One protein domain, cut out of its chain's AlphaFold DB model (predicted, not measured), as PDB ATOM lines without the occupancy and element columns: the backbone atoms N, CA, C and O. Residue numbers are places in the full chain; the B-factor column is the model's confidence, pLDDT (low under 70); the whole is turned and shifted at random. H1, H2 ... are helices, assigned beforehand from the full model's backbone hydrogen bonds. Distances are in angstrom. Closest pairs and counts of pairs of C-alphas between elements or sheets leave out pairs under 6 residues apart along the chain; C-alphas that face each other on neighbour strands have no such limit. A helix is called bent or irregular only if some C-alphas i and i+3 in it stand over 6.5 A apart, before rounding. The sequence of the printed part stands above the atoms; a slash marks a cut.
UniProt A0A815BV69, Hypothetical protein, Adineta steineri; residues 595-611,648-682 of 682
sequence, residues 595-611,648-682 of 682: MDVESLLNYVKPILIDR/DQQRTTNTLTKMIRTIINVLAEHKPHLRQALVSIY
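AT A GLANCE: This is residues 595 to 611 and 648 to 682 of the 682 residues of the protein "Hypothetical protein" of Adineta steineri (UniProt A0A815BV69). Three helices follow a zigzag course, with the long H2 in the middle, H1 slanting over one side of it, and H3 folding back along the other side as a helical hairpin with H2. Residues 648 to 654 of H2 stick out from the body. The printed part has 52 residues with three named helices in the order H1, H2, H3 and no named strand; the class is all helix. It is only just loose, close to compact, with a radius of gyration of the C-alphas of 12.3 A and spans of 35 by 26 by 17 A.

HOW THE PARTS SIT: H1, residues 597 to 611, touches H2, residues 648 to 668, through residues 658 to 666 of H2 alone. Their closest C-alphas, those of Leu 608 and Met 659, are 6.5 A apart. The two run opposite ways at a steep tilt of 46 degrees. H3, residues 672 to 681, touches residues 664 to 668 of H2 alone, and the closest C-alphas, those of Ala 668 and Leu 674, are 5.1 A apart. H2 and H3 form a hairpin, opposite ways at a shallow tilt of 33 degrees, only just short of steep. H1 and H3 are apart. Each O i to N i+4 pair in H2 is within hydrogen-bond range, against 9 of 11 in H1 and 3 of 6 in H3, where 6 of 7 O i to N i+3 pairs are within range.

IN THESE COORDINATES: H1 begins at C-alpha 597, (213.894, 226.071, 165.849), and measures 20.4 A; it is only just irregular, with C-alphas 603 and 606 6.8 A apart. H2 begins at C-alpha 648, (187.904, 228.876, 182.445), and is 29.6 A long. H3, 15.3 A long, ends at C-alpha 681, (192.677, 239.798, 162.403).

THE WHOLE: The C-alphas farthest apart, those of Met 595 and Asp 648, are 34.7 A apart. Residues 612 to 647 are not printed, and C-alphas 611 and 648 are 17.4 A apart across this cut. The link from H2 to H3 is tight, with 3 residues. Mean pLDDT of the printed part is 78.9, and residues 678 to 682 are under 70.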
ATOM      1  N   MET A 595     214.457 223.824 159.465       71.56
ATOM      2  CA  MET A 595     214.317 225.083 160.191       71.56
ATOM      3  C   MET A 595     215.106 225.051 161.504       71.56
ATOM      4  O   MET A 595     214.928 224.141 162.307       71.56
ATOM      5  N   ASP A 596     215.914 226.082 161.760       72.19
ATOM      6  CA  ASP A 596     216.545 226.289 163.069       72.19
ATOM      7  C   ASP A 596     215.490 226.769 164.083       72.19
ATOM      8  O   ASP A 596     215.104 227.940 164.120       72.19
ATOM      9  N   VAL A 597     214.944 225.823 164.849       72.19
ATOM     10  CA  VAL A 597     213.894 226.071 165.849       72.19
ATOM     11  C   VAL A 597     214.490 226.495 167.196       72.19
ATOM     12  O   VAL A 597     213.824 227.192 167.962       72.19
ATOM     13  N   GLU A 598     215.731 226.112 167.498       79.25
ATOM     14  CA  GLU A 598     216.331 226.281 168.828       79.25
ATOM     15  C   GLU A 598     216.660 227.744 169.140       79.25
ATOM     16  O   GLU A 598     216.342 228.232 170.228       79.25
ATOM     17  N   SER A 599     217.223 228.475 168.173       76.94
ATOM     18  CA  SER A 599     217.538 229.902 168.321       76.94
ATOM     19  C   SER A 599     216.280 230.748 168.561       76.94
ATOM     20  O   SER A 599     216.231 231.582 169.470       76.94
ATOM     21  N   LEU A 600     215.221 230.469 167.805       74.31
ATOM     22  CA  LEU A 600     213.935 231.157 167.890       74.31
ATOM     23  C   LEU A 600     213.169 230.792 169.169       74.31
ATOM     24  O   LEU A 600     212.559 231.661 169.796       74.31
ATOM     25  N   LEU A 601     213.236 229.532 169.606       80.81
ATOM     26  CA  LEU A 601     212.638 229.096 170.865       80.81
ATOM     27  C   LEU A 601     213.306 229.778 172.063       80.81
ATOM     28  O   LEU A 601     212.599 230.244 172.953       80.81
ATOM     29  N   ASN A 602     214.636 229.890 172.078       84.62
ATOM     30  CA  ASN A 602     215.366 230.556 173.161       84.62
ATOM     31  C   ASN A 602     214.999 232.040 173.293       84.62
ATOM     32  O   ASN A 602     214.943 232.558 174.407       84.62
ATOM     33  N   TYR A 603     214.685 232.701 172.178       80.44
ATOM     34  CA  TYR A 603     214.244 234.094 172.164       80.44
ATOM     35  C   TYR A 603     212.780 234.269 172.608       80.44
ATOM     36  O   TYR A 603     212.466 235.141 173.416       80.44
ATOM     37  N   VAL A 604     211.870 233.412 172.131       83.69
ATOM     38  CA  VAL A 604     210.420 233.543 172.379       83.69
ATOM     39  C   VAL A 604     209.998 232.988 173.749       83.69
ATOM     40  O   VAL A 604     209.079 233.512 174.382       83.69
ATOM     41  N   LYS A 605     210.665 231.937 174.239       87.50
ATOM     42  CA  LYS A 605     210.344 231.250 175.500       87.50
ATOM     43  C   LYS A 605     210.293 232.169 176.733       87.50
ATOM     44  O   LYS A 605     209.293 232.076 177.443       87.50
ATOM     45  N   PRO A 606     211.272 233.053 177.018       88.12
ATOM     46  CA  PRO A 606     211.200 233.926 178.195       88.12
ATOM     47  C   PRO A 606     210.030 234.917 178.116       88.12
ATOM     48  O   PRO A 606     209.338 235.118 179.109       88.12
ATOM     49  N   ILE A 607     209.750 235.459 176.925       85.38
ATOM     50  CA  ILE A 607     208.638 236.394 176.683       85.38
ATOM     51  C   ILE A 607     207.290 235.703 176.927       85.38
ATOM     52  O   ILE A 607     206.370 236.294 177.493       85.38
ATOM     53  N   LEU A 608     207.159 234.438 176.516       85.38
ATOM     54  CA  LEU A 608     205.943 233.667 176.764       85.38
ATOM     55  C   LEU A 608     205.776 233.294 178.232       85.38
ATOM     56  O   LEU A 608     204.664 233.391 178.738       85.38
ATOM     57  N   ILE A 609     206.853 232.892 178.911       86.44
ATOM     58  CA  ILE A 609     206.809 232.563 180.340       86.44
ATOM     59  C   ILE A 609     206.371 233.788 181.143       86.44
ATOM     60  O   ILE A 609     205.436 233.682 181.930       86.44
ATOM     61  N   ASP A 610     206.969 234.953 180.894       84.94
ATOM     62  CA  ASP A 610     206.578 236.203 181.553       84.94
ATOM     63  C   ASP A 610     205.105 236.547 181.278       84.94
ATOM     64  O   ASP A 610     204.342 236.898 182.179       84.94
ATOM     65  N   ARG A 611     204.636 236.337 180.040       82.31
ATOM     66  CA  ARG A 611     203.233 236.583 179.689       82.31
ATOM     67  C   ARG A 611     202.250 235.618 180.358       82.31
ATOM     68  O   ARG A 611     201.164 236.039 180.748       82.31
ATOM     69  N   ASP A 648     186.610 229.478 182.786       75.56
ATOM     70  CA  ASP A 648     187.904 228.876 182.445       75.56
ATOM     71  C   ASP A 648     188.155 228.891 180.931       75.56
ATOM     72  O   ASP A 648     189.265 229.176 180.479       75.56
ATOM     73  N   GLN A 649     187.119 228.664 180.115       77.75
ATOM     74  CA  GLN A 649     187.202 228.831 178.662       77.75
ATOM     75  C   GLN A 649     187.548 230.269 178.273       77.75
ATOM     76  O   GLN A 649     188.442 230.465 177.462       77.75
ATOM     77  N   GLN A 650     186.903 231.276 178.864       79.88
ATOM     78  CA  GLN A 650     187.212 232.682 178.579       79.88
ATOM     79  C   GLN A 650     188.638 233.058 179.003       79.88
ATOM     80  O   GLN A 650     189.349 233.750 178.271       79.88
ATOM     81  N   ARG A 651     189.095 232.568 180.162       80.94
ATOM     82  CA  ARG A 651     190.465 232.782 180.655       80.94
ATOM     83  C   ARG A 651     191.496 232.139 179.729       80.94
ATOM     84  O   ARG A 651     192.439 232.801 179.297       80.94
ATOM     85  N   THR A 652     191.282 230.879 179.355       81.62
ATOM     86  CA  THR A 652     192.168 230.150 178.433       81.62
ATOM     87  C   THR A 652     192.159 230.738 177.020       81.62
ATOM     88  O   THR A 652     193.210 230.813 176.390       81.62
ATOM     89  N   THR A 653     191.027 231.240 176.512       84.31
ATOM     90  CA  THR A 653     191.007 231.921 175.208       84.31
ATOM     91  C   THR A 653     191.737 233.257 175.255       84.31
ATOM     92  O   THR A 653     192.453 233.585 174.311       84.31
ATOM     93  N   ASN A 654     191.601 234.023 176.341       82.88
ATOM     94  CA  ASN A 654     192.264 235.319 176.493       82.88
ATOM     95  C   ASN A 654     193.785 235.179 176.599       82.88
ATOM     96  O   ASN A 654     194.510 235.884 175.897       82.88
ATOM     97  N   THR A 655     194.259 234.247 177.425       83.94
ATOM     98  CA  THR A 655     195.690 233.923 177.557       83.94
ATOM     99  C   THR A 655     196.264 233.426 176.233       83.94
ATOM    100  O   THR A 655     197.250 233.975 175.748       83.94
ATOM    101  N   LEU A 656     195.600 232.473 175.568       85.56
ATOM    102  CA  LEU A 656     196.022 231.962 174.261       85.56
ATOM    103  C   LEU A 656     196.061 233.064 173.197       85.56
ATOM    104  O   LEU A 656     197.028 233.159 172.446       85.56
ATOM    105  N   THR A 657     195.060 233.945 173.156       85.19
ATOM    106  CA  THR A 657     195.030 235.073 172.210       85.19
ATOM    107  C   THR A 657     196.175 236.050 172.474       85.19
ATOM    108  O   THR A 657     196.819 236.513 171.532       85.19
ATOM    109  N   LYS A 658     196.466 236.353 173.745       83.81
ATOM    110  CA  LYS A 658     197.599 237.201 174.137       83.81
ATOM    111  C   LYS A 658     198.934 236.555 173.752       83.81
ATOM    112  O   LYS A 658     199.754 237.247 173.159       83.81
ATOM    113  N   MET A 659     199.119 235.258 174.007       84.81
ATOM    114  CA  MET A 659     200.318 234.507 173.607       84.81
ATOM    115  C   MET A 659     200.509 234.491 172.090       84.81
ATOM    116  O   MET A 659     201.600 234.749 171.598       84.81
ATOM    117  N   ILE A 660     199.450 234.236 171.319       86.12
ATOM    118  CA  ILE A 660     199.538 234.270 169.856       86.12
ATOM    119  C   ILE A 660     199.929 235.673 169.381       86.12
ATOM    120  O   ILE A 660     200.801 235.800 168.531       86.12
ATOM    121  N   ARG A 661     199.352 236.738 169.950       83.50
ATOM    122  CA  ARG A 661     199.718 238.118 169.590       83.50
ATOM    123  C   ARG A 661     201.175 238.440 169.905       83.50
ATOM    124  O   ARG A 661     201.836 239.046 169.069       83.50
ATOM    125  N   THR A 662     201.681 238.041 171.072       84.06
ATOM    126  CA  THR A 662     203.091 238.269 171.417       84.06
ATOM    127  C   THR A 662     204.010 237.488 170.485       84.06
ATOM    128  O   THR A 662     204.930 238.081 169.936       84.06
ATOM    129  N   ILE A 663     203.713 236.211 170.208       84.50
ATOM    130  CA  ILE A 663     204.469 235.397 169.244       84.50
ATOM    131  C   ILE A 663     204.472 236.062 167.867       84.50
ATOM    132  O   ILE A 663     205.530 236.213 167.269       84.50
ATOM    133  N   ILE A 664     203.314 236.488 167.357       84.75
ATOM    134  CA  ILE A 664     203.243 237.091 166.024       84.75
ATOM    135  C   ILE A 664     203.990 238.430 165.988       84.75
ATOM    136  O   ILE A 664     204.698 238.671 165.019       84.75
ATOM    137  N   ASN A 665     203.900 239.270 167.024       82.88
ATOM    138  CA  ASN A 665     204.628 240.543 167.083       82.88
ATOM    139  C   ASN A 665     206.149 240.341 167.100       82.88
ATOM    140  O   ASN A 665     206.858 241.012 166.360       82.88
ATOM    141  N   VAL A 666     206.629 239.386 167.896       81.50
ATOM    142  CA  VAL A 666     208.054 239.044 167.998       81.50
ATOM    143  C   VAL A 666     208.559 238.436 166.683       81.50
ATOM    144  O   VAL A 666     209.629 238.776 166.189       81.50
ATOM    145  N   LEU A 667     207.761 237.570 166.053       79.75
ATOM    146  CA  LEU A 667     208.117 236.951 164.777       79.75
ATOM    147  C   LEU A 667     207.930 237.873 163.570       79.75
ATOM    148  O   LEU A 667     208.518 237.611 162.523       79.75
ATOM    149  N   ALA A 668     207.137 238.939 163.686       82.19
ATOM    150  CA  ALA A 668     206.895 239.888 162.603       82.19
ATOM    151  C   ALA A 668     208.158 240.662 162.201       82.19
ATOM    152  O   ALA A 668     208.262 241.071 161.045       82.19
ATOM    153  N   GLU A 669     209.119 240.817 163.116       74.88
ATOM    154  CA  GLU A 669     210.431 241.413 162.830       74.88
ATOM    155  C   GLU A 669     211.254 240.535 161.876       74.88
ATOM    156  O   GLU A 669     211.896 241.040 160.958       74.88
ATOM    157  N   HIS A 670     211.156 239.212 162.021       74.31
ATOM    158  CA  HIS A 670     211.837 238.241 161.160       74.31
ATOM    159  C   HIS A 670     211.020 237.847 159.918       74.31
ATOM    160  O   HIS A 670     211.577 237.421 158.905       74.31
ATOM    161  N   LYS A 671     209.688 237.952 159.985       79.31
ATOM    162  CA  LYS A 671     208.747 237.528 158.940       79.31
ATOM    163  C   LYS A 671     207.706 238.625 158.673       79.31
ATOM    164  O   LYS A 671     206.630 238.611 159.271       79.31
ATOM    165  N   PRO A 672     207.946 239.532 157.706       79.62
ATOM    166  CA  PRO A 672     207.103 240.716 157.503       79.62
ATOM    167  C   PRO A 672     205.665 240.397 157.049       79.62
ATOM    168  O   PRO A 672     204.753 241.187 157.294       79.62
ATOM    169  N   HIS A 673     205.422 239.222 156.454       83.38
ATOM    170  CA  HIS A 673     204.073 238.757 156.098       83.38
ATOM    171  C   HIS A 673     203.172 238.543 157.326       83.38
ATOM    172  O   HIS A 673     201.957 238.707 157.236       83.38
ATOM    173  N   LEU A 674     203.752 238.240 158.494       81.94
ATOM    174  CA  LEU A 674     203.006 238.119 159.748       81.94
ATOM    175  C   LEU A 674     202.454 239.469 160.225       81.94
ATOM    176  O   LEU A 674     201.361 239.527 160.788       81.94
ATOM    177  N   ARG A 675     203.159 240.569 159.926       79.88
ATOM    178  CA  ARG A 675     202.705 241.932 160.237       79.88
ATOM    179  C   ARG A 675     201.473 242.323 159.420       79.88
ATOM    180  O   ARG A 675     200.569 242.958 159.948       79.88
ATOM    181  N   GLN A 676     201.417 241.906 158.154       79.00
ATOM    182  CA  GLN A 676     200.246 242.104 157.291       79.00
ATOM    183  C   GLN A 676     199.059 241.239 157.740       79.00
ATOM    184  O   GLN A 676     197.923 241.707 157.736       79.00
ATOM    185  N   ALA A 677     199.317 240.007 158.195       74.31
ATOM    186  CA  ALA A 677     198.279 239.121 158.721       74.31
ATOM    187  C   ALA A 677     197.637 239.661 160.013       74.31
ATOM    188  O   ALA A 677     196.418 239.567 160.158       74.31
ATOM    189  N   LEU A 678     198.410 240.294 160.908       68.38
ATOM    190  CA  LEU A 678     197.876 240.941 162.117       68.38
ATOM    191  C   LEU A 678     196.806 241.991 161.801       68.38
ATOM    192  O   LEU A 678     195.793 242.026 162.488       68.38
ATOM    193  N   VAL A 679     196.994 242.790 160.746       58.81
ATOM    194  CA  VAL A 679     196.052 243.850 160.334       58.81
ATOM    195  C   VAL A 679     194.706 243.285 159.855       58.81
ATOM    196  O   VAL A 679     193.702 243.969 159.971       58.81
ATOM    197  N   SER A 680     194.663 242.038 159.369       56.09
ATOM    198  CA  SER A 680     193.422 241.362 158.940       56.09
ATOM    199  C   SER A 680     192.657 240.627 160.050       56.09
ATOM    200  O   SER A 680     191.552 240.145 159.811       56.09
ATOM    201  N   ILE A 681     193.268 240.474 161.232       55.59
ATOM    202  CA  ILE A 681     192.677 239.798 162.403       55.59
ATOM    203  C   ILE A 681     191.967 240.811 163.328       55.59
ATOM    204  O   ILE A 681     191.161 240.405 164.170       55.59
ATOM    205  N   TYR A 682     192.258 242.106 163.167       45.66
ATOM    206  CA  TYR A 682     191.465 243.226 163.688       45.66
ATOM    207  C   TYR A 682     190.299 243.528 162.746       45.66
ATOM    208  O   TYR A 682     189.224 243.884 163.277       45.66
TER     209      TYR A 682